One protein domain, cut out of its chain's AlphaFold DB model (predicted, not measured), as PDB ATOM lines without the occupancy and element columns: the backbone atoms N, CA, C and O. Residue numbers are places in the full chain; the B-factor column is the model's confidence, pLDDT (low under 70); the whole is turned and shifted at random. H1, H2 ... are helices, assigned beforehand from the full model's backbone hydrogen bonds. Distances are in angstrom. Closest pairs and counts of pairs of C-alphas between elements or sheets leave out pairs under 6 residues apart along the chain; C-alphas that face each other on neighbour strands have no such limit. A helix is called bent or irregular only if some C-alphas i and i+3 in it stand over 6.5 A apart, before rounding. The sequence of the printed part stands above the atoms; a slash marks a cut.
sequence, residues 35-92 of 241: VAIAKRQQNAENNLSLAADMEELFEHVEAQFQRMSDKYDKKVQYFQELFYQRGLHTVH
ATOM      1  N   VAL A  35     -57.288  29.647  20.761       76.38
ATOM      2  CA  VAL A  35     -55.925  29.190  20.431       76.38
ATOM      3  C   VAL A  35     -55.135  30.271  19.685       76.38
ATOM      4  O   VAL A  35     -53.939  30.451  19.908       76.38
ATOM      5  N   ALA A  36     -55.796  31.037  18.813       73.38
ATOM      6  CA  ALA A  36     -55.162  32.127  18.073       73.38
ATOM      7  C   ALA A  36     -54.901  33.358  18.957       73.38
ATOM      8  O   ALA A  36     -53.936  34.080  18.714       73.38
ATOM      9  N   ILE A  37     -55.744  33.598  19.967       78.06
ATOM     10  CA  ILE A  37     -55.565  34.677  20.948       78.06
ATOM     11  C   ILE A  37     -54.413  34.333  21.902       78.06
ATOM     12  O   ILE A  37     -53.498  35.140  22.042       78.06
ATOM     13  N   ALA A  38     -54.391  33.115  22.453       77.44
ATOM     14  CA  ALA A  38     -53.310  32.643  23.321       77.44
ATOM     15  C   ALA A  38     -51.947  32.661  22.608       77.44
ATOM     16  O   ALA A  38     -50.972  33.177  23.142       77.44
ATOM     17  N   LYS A  39     -51.882  32.211  21.345       83.25
ATOM     18  CA  LYS A  39     -50.647  32.273  20.544       83.25
ATOM     19  C   LYS A  39     -50.175  33.710  20.281       83.25
ATOM     20  O   LYS A  39     -48.978  33.954  20.192       83.25
ATOM     21  N   ARG A  40     -51.093  34.676  20.149       77.38
ATOM     22  CA  ARG A  40     -50.739  36.101  20.008       77.38
ATOM     23  C   ARG A  40     -50.201  36.688  21.307       77.38
ATOM     24  O   ARG A  40     -49.249  37.453  21.240       77.38
ATOM     25  N   GLN A  41     -50.793  36.329  22.445       79.94
ATOM     26  CA  GLN A  41     -50.312  36.740  23.766       79.94
ATOM     27  C   GLN A  41     -48.918  36.170  24.033       79.94
ATOM     28  O   GLN A  41     -47.999  36.935  24.292       79.94
ATOM     29  N   GLN A  42     -48.722  34.871  23.797       82.75
ATOM     30  CA  GLN A  42     -47.414  34.223  23.914       82.75
ATOM     31  C   GLN A  42     -46.367  34.844  22.978       82.75
ATOM     32  O   GLN A  42     -45.238  35.095  23.379       82.75
ATOM     33  N   ASN A  43     -46.726  35.145  21.726       79.44
ATOM     34  CA  ASN A  43     -45.812  35.833  20.815       79.44
ATOM     35  C   ASN A  43     -45.489  37.262  21.279       79.44
ATOM     36  O   ASN A  43     -44.377  37.727  21.054       79.44
ATOM     37  N   ALA A  44     -46.443  37.971  21.889       81.31
ATOM     38  CA  ALA A  44     -46.204  39.304  22.432       81.31
ATOM     39  C   ALA A  44     -45.246  39.252  23.630       81.31
ATOM     40  O   ALA A  44     -44.306  40.037  23.674       81.31
ATOM     41  N   GLU A  45     -45.430  38.292  24.539       83.62
ATOM     42  CA  GLU A  45     -44.522  38.035  25.663       83.62
ATOM     43  C   GLU A  45     -43.113  37.669  25.176       83.62
ATOM     44  O   GLU A  45     -42.143  38.299  25.590       83.62
ATOM     45  N   ASN A  46     -43.005  36.748  24.211       86.19
ATOM     46  CA  ASN A  46     -41.726  36.372  23.599       86.19
ATOM     47  C   ASN A  46     -41.039  37.552  22.893       86.19
ATOM     48  O   ASN A  46     -39.817  37.652  22.888       86.19
ATOM     49  N   ASN A  47     -41.806  38.449  22.269       85.38
ATOM     50  CA  ASN A  47     -41.244  39.634  21.627       85.38
ATOM     51  C   ASN A  47     -40.738  40.655  22.653       85.38
ATOM     52  O   ASN A  47     -39.762  41.347  22.373       85.38
ATOM     53  N   LEU A  48     -41.384  40.760  23.818       87.69
ATOM     54  CA  LEU A  48     -40.922  41.622  24.907       87.69
ATOM     55  C   LEU A  48     -39.629  41.088  25.524       87.69
ATOM     56  O   LEU A  48     -38.698  41.866  25.713       87.69
ATOM     57  N   SER A  49     -39.544  39.779  25.785       88.50
ATOM     58  CA  SER A  49     -38.307  39.170  26.287       88.50
ATOM     59  C   SER A  49     -37.177  39.294  25.268       88.50
ATOM     60  O   SER A  49     -36.088  39.727  25.617       88.50
ATOM     61  N   LEU A  50     -37.459  39.034  23.987       89.44
ATOM     62  CA  LEU A  50     -36.489  39.219  22.910       89.44
ATOM     63  C   LEU A  50     -35.988  40.666  22.829       89.44
ATOM     64  O   LEU A  50     -34.805  40.887  22.603       89.44
ATOM     65  N   ALA A  51     -36.872  41.656  22.985       90.81
ATOM     66  CA  ALA A  51     -36.468  43.058  22.974       90.81
ATOM     67  C   ALA A  51     -35.533  43.394  24.147       90.81
ATOM     68  O   ALA A  51     -34.557  44.109  23.940       90.81
ATOM     69  N   ALA A  52     -35.800  42.852  25.340       92.56
ATOM     70  CA  ALA A  52     -34.933  43.028  26.504       92.56
ATOM     71  C   ALA A  52     -33.553  42.380  26.296       92.56
ATOM     72  O   ALA A  52     -32.539  43.046  26.489       92.56
ATOM     73  N   ASP A  53     -33.511  41.135  25.811       94.75
ATOM     74  CA  ASP A  53     -32.258  40.424  25.524       94.75
ATOM     75  C   ASP A  53     -31.420  41.156  24.457       94.75
ATOM     76  O   ASP A  53     -30.190  41.214  24.527       94.75
ATOM     77  N   MET A  54     -32.082  41.733  23.447       94.19
ATOM     78  CA  MET A  54     -31.417  42.515  22.403       94.19
ATOM     79  C   MET A  54     -30.835  43.824  22.941       94.19
ATOM     80  O   MET A  54     -29.748  44.208  22.514       94.19
ATOM     81  N   GLU A  55     -31.529  44.495  23.863       94.19
ATOM     82  CA  GLU A  55     -31.027  45.712  24.508       94.19
ATOM     83  C   GLU A  55     -29.782  45.410  25.352       94.19
ATOM     84  O   GLU A  55     -28.749  46.051  25.165       94.19
ATOM     85  N   GLU A  56     -29.823  44.362  26.185       95.75
ATOM     86  CA  GLU A  56     -28.669  43.922  26.985       95.75
ATOM     87  C   GLU A  56     -27.458  43.590  26.095       95.75
ATOM     88  O   GLU A  56     -26.315  43.967  26.382       95.75
ATOM     89  N   LEU A  57     -27.700  42.926  24.961       94.62
ATOM     90  CA  LEU A  57     -26.655  42.650  23.983       94.62
ATOM     91  C   LEU A  57     -26.054  43.939  23.404       94.62
ATOM     92  O   LEU A  57     -24.831  44.020  23.250       94.62
ATOM     93  N   PHE A  58     -26.879  44.934  23.063       93.31
ATOM     94  CA  PHE A  58     -26.391  46.205  22.528       93.31
ATOM     95  C   PHE A  58     -25.553  46.972  23.550       93.31
ATOM     96  O   PHE A  58     -24.463  47.425  23.194       93.31
ATOM     97  N   GLU A  59     -25.982  47.023  24.811       95.25
ATOM     98  CA  GLU A  59     -25.210  47.628  25.900       95.25
ATOM     99  C   GLU A  59     -23.845  46.945  26.068       95.25
ATOM    100  O   GLU A  59     -22.803  47.607  26.144       95.25
ATOM    101  N   HIS A  60     -23.812  45.607  26.059       96.12
ATOM    102  CA  HIS A  60     -22.562  44.858  26.172       96.12
ATOM    103  C   HIS A  60     -21.616  45.127  24.989       96.12
ATOM    104  O   HIS A  60     -20.405  45.296  25.172       96.12
ATOM    105  N   VAL A  61     -22.150  45.179  23.768       95.25
ATOM    106  CA  VAL A  61     -21.376  45.471  22.554       95.25
ATOM    107  C   VAL A  61     -20.828  46.902  22.580       95.25
ATOM    108  O   VAL A  61     -19.653  47.110  22.267       95.25
ATOM    109  N   GLU A  62     -21.620  47.882  23.012       94.88
ATOM    110  CA  GLU A  62     -21.180  49.272  23.136       94.88
ATOM    111  C   GLU A  62     -20.078  49.435  24.193       94.88
ATOM    112  O   GLU A  62     -19.042  50.054  23.924       94.88
ATOM    113  N   ALA A  63     -20.220  48.780  25.349       96.69
ATOM    114  CA  ALA A  63     -19.183  48.750  26.377       96.69
ATOM    115  C   ALA A  63     -17.863  48.148  25.856       96.69
ATOM    116  O   ALA A  63     -16.775  48.617  26.202       96.69
ATOM    117  N   GLN A  64     -17.931  47.133  24.988       97.25
ATOM    118  CA  GLN A  64     -16.745  46.576  24.331       97.25
ATOM    119  C   GLN A  64     -16.109  47.559  23.345       97.25
ATOM    120  O   GLN A  64     -14.881  47.674  23.317       97.25
ATOM    121  N   PHE A  65     -16.900  48.316  22.579       97.12
ATOM    122  CA  PHE A  65     -16.350  49.356  21.705       97.12
ATOM    123  C   PHE A  65     -15.641  50.456  22.488       97.12
ATOM    124  O   PHE A  65     -14.576  50.899  22.057       97.12
ATOM    125  N   GLN A  66     -16.169  50.850  23.650       96.81
ATOM    126  CA  GLN A  66     -15.496  51.808  24.524       96.81
ATOM    127  C   GLN A  66     -14.161  51.252  25.038       96.81
ATOM    128  O   GLN A  66     -13.125  51.896  24.891       96.81
ATOM    129  N   ARG A  67     -14.138  50.006  25.528       96.88
ATOM    130  CA  ARG A  67     -12.890  49.349  25.967       96.88
ATOM    131  C   ARG A  67     -11.846  49.275  24.853       96.88
ATOM    132  O   ARG A  67     -10.656  49.461  25.100       96.88
ATOM    133  N   MET A  68     -12.270  48.990  23.622       96.75
ATOM    134  CA  MET A  68     -11.384  48.980  22.456       96.75
ATOM    135  C   MET A  68     -10.904  50.386  22.079       96.75
ATOM    136  O   MET A  68      -9.733  50.545  21.737       96.75
ATOM    137  N   SER A  69     -11.779  51.390  22.166       97.06
ATOM    138  CA  SER A  69     -11.443  52.808  21.987       97.06
ATOM    139  C   SER A  69     -10.299  53.217  22.899       97.06
ATOM    140  O   SER A  69      -9.272  53.693  22.414       97.06
ATOM    141  N   ASP A  70     -10.431  52.918  24.188       96.81
ATOM    142  CA  ASP A  70      -9.430  53.264  25.196       96.81
ATOM    143  C   ASP A  70      -8.129  52.468  24.998       96.81
ATOM    144  O   ASP A  70      -7.034  53.011  25.124       96.81
ATOM    145  N   LYS A  71      -8.225  51.183  24.626       97.75
ATOM    146  CA  LYS A  71      -7.060  50.307  24.419       97.75
ATOM    147  C   LYS A  71      -6.218  50.677  23.194       97.75
ATOM    148  O   LYS A  71      -5.005  50.483  23.216       97.75
ATOM    149  N   TYR A  72      -6.850  51.118  22.107       96.19
ATOM    150  CA  TYR A  72      -6.190  51.329  20.811       96.19
ATOM    151  C   TYR A  72      -6.073  52.806  20.405       96.19
ATOM    152  O   TYR A  72      -5.602  53.079  19.297       96.19
ATOM    153  N   ASP A  73      -6.500  53.736  21.265       94.69
ATOM    154  CA  ASP A  73      -6.518  55.185  21.017       94.69
ATOM    155  C   ASP A  73      -7.186  55.541  19.672       94.69
ATOM    156  O   ASP A  73      -6.642  56.209  18.786       94.69
ATOM    157  N   LYS A  74      -8.388  54.991  19.466       95.69
ATOM    158  CA  LYS A  74      -9.243  55.269  18.302       95.69
ATOM    159  C   LYS A  74     -10.638  55.611  18.783       95.69
ATOM    160  O   LYS A  74     -11.105  55.047  19.754       95.69
ATOM    161  N   LYS A  75     -11.344  56.475  18.054       93.50
ATOM    162  CA  LYS A  75     -12.735  56.834  18.376       93.50
ATOM    163  C   LYS A  75     -13.635  55.593  18.389       93.50
ATOM    164  O   LYS A  75     -13.549  54.788  17.470       93.50
ATOM    165  N   VAL A  76     -14.579  55.511  19.327       94.06
ATOM    166  CA  VAL A  76     -15.619  54.457  19.392       94.06
ATOM    167  C   VAL A  76     -16.303  54.227  18.038       94.06
ATOM    168  O   VAL A  76     -16.454  53.086  17.603       94.06
ATOM    169  N   GLN A  77     -16.619  55.313  17.321       91.56
ATOM    170  CA  GLN A  77     -17.230  55.268  15.989       91.56
ATOM    171  C   GLN A  77     -16.439  54.404  14.989       91.56
ATOM    172  O   GLN A  77     -17.037  53.720  14.165       91.56
ATOM    173  N   TYR A  78     -15.105  54.377  15.074       89.12
ATOM    174  CA  TYR A  78     -14.273  53.528  14.218       89.12
ATOM    175  C   TYR A  78     -14.593  52.039  14.412       89.12
ATOM    176  O   TYR A  78     -14.700  51.293  13.440       89.12
ATOM    177  N   PHE A  79     -14.789  51.600  15.659       90.81
ATOM    178  CA  PHE A  79     -15.109  50.207  15.975       90.81
ATOM    179  C   PHE A  79     -16.560  49.855  15.667       90.81
ATOM    180  O   PHE A  79     -16.808  48.760  15.168       90.81
ATOM    181  N   GLN A  80     -17.493  50.787  15.876       90.62
ATOM    182  CA  GLN A  80     -18.883  50.636  15.437       90.62
ATOM    183  C   GLN A  80     -18.954  50.435  13.918       90.62
ATOM    184  O   GLN A  80     -19.534  49.460  13.441       90.62
ATOM    185  N   GLU A  81     -18.304  51.309  13.142       86.44
ATOM    186  CA  GLU A  81     -18.242  51.189  11.683       86.44
ATOM    187  C   GLU A  81     -17.617  49.858  11.255       86.44
ATOM    188  O   GLU A  81     -18.163  49.181  10.383       86.44
ATOM    189  N   LEU A  82     -16.523  49.440  11.898       84.81
ATOM    190  CA  LEU A  82     -15.876  48.161  11.618       84.81
ATOM    191  C   LEU A  82     -16.796  46.970  11.921       84.81
ATOM    192  O   LEU A  82     -16.866  46.031  11.127       84.81
ATOM    193  N   PHE A  83     -17.516  47.012  13.042       87.25
ATOM    194  CA  PHE A  83     -18.449  45.969  13.456       87.25
ATOM    195  C   PHE A  83     -19.610  45.830  12.468       87.25
ATOM    196  O   PHE A  83     -19.862  44.730  11.975       87.25
ATOM    197  N   TYR A  84     -20.264  46.933  12.097       83.06
ATOM    198  CA  TYR A  84     -21.389  46.899  11.159       83.06
ATOM    199  C   TYR A  84     -20.959  46.539   9.735       83.06
ATOM    200  O   TYR A  84     -21.628  45.742   9.073       83.06
ATOM    201  N   GLN A  85     -19.821  47.059   9.263       77.94
ATOM    202  CA  GLN A  85     -19.274  46.677   7.959       77.94
ATOM    203  C   GLN A  85     -18.967  45.180   7.916       77.94
ATOM    204  O   GLN A  85     -19.329  44.499   6.957       77.94
ATOM    205  N   ARG A  86     -18.352  44.635   8.970       71.06
ATOM    206  CA  ARG A  86     -18.027  43.207   9.039       71.06
ATOM    207  C   ARG A  86     -19.270  42.333   9.218       71.06
ATOM    208  O   ARG A  86     -19.329  41.265   8.618       71.06
ATOM    209  N   GLY A  87     -20.287  42.805   9.937       69.06
ATOM    210  CA  GLY A  87     -21.585  42.136  10.065       69.06
ATOM    211  C   GLY A  87     -22.306  41.970   8.725       69.06
ATOM    212  O   GLY A  87     -22.776  40.876   8.410       69.06
ATOM    213  N   LEU A  88     -22.300  43.006   7.875       63.88
ATOM    214  CA  LEU A  88     -22.825  42.915   6.505       63.88
ATOM    215  C   LEU A  88     -22.125  41.820   5.690       63.88
ATOM    216  O   LEU A  88     -22.767  41.148   4.878       63.88
ATOM    217  N   HIS A  89     -20.827  41.614   5.919       61.41
ATOM    218  CA  HIS A  89     -20.070  40.553   5.265       61.41
ATOM    219  C   HIS A  89     -20.411  39.168   5.803       61.41
ATOM    220  O   HIS A  89     -20.506  38.251   4.998       61.41
ATOM    221  N   THR A  90     -20.649  38.999   7.104       62.31
ATOM    222  CA  THR A  90     -21.039  37.699   7.671       62.31
ATOM    223  C   THR A  90     -22.374  37.215   7.106       62.31
ATOM    224  O   THR A  90     -22.479  36.057   6.719       62.31
ATOM    225  N   VAL A  91     -23.362  38.106   6.962       61.88
ATOM    226  CA  VAL A  91     -24.693  37.746   6.432       61.88
ATOM    227  C   VAL A  91     -24.636  37.305   4.963       61.88
ATOM    228  O   VAL A  91     -25.380  36.421   4.550       61.88
ATOM    229  N   HIS A  92     -23.740  37.894   4.165       58.69
ATOM    230  CA  HIS A  92     -23.632  37.606   2.728       58.69
ATOM    231  C   HIS A  92     -22.468  36.674   2.370       58.69
ATOM    232  O   HIS A  92     -22.278  36.333   1.195       58.69
TER     233      HIS A  92
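Overview. This is residues 35 to 92 of the 241 residues of an uncharacterized protein of Auriculariopsis ampla (UniProt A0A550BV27). One long straight helix, H1, makes the length of the domain, and a shorter helix, H2, folds back from its last part at a slant, so that the two make a lopsided V with a tight turn at its corner. The first part of H1, residues 35 to 60, and the last part of H2, residues 84 to 92, stick out free. The printed part has 58 residues with two named helices, H1 then H2, and no named strand; the class is all helix. The whole is extended, with a radius of gyration of the C-alphas of 17.0 A, and the C-alphas span 55 by 26 by 11 A, a rod in outline.

Along the chain. H1 holds residues 35 to 72 and measures 54.4 A from its first to its last C-alpha. It begins with C-alpha 35 at (-55.925, 29.190, 20.431) and ends with C-alpha 72 at (-6.190, 51.329, 20.811). H2 holds residues 76 to 92 and measures 25.0 A, ending with C-alpha 92 at (-23.632, 37.606, 2.728). Neither helix is bent.

Arrangement. H1 and H2 touch, with 8 pairs of C-alphas within 8 A. The closest C-alphas are those of Ser 69 and Val 76, 5.2 A apart. H1 touches H2 with residues 65 to 69 alone, and H2 touches H1 with residues 76 to 80 alone. They run opposite ways at a steep tilt of 51 degrees, and their centres are 18.4 A apart. In both helices every O i to N i+4 pair is within hydrogen-bond range.

Size, cuts and confidence. The two C-alphas farthest apart are those of Val 35 and Asp 73, at 55.8 A. The printed part has no cut, and the link from H1 to H2, 3 residues, is tight. The mean pLDDT of the printed part is 86.5; residues 87 to 92 are under 70.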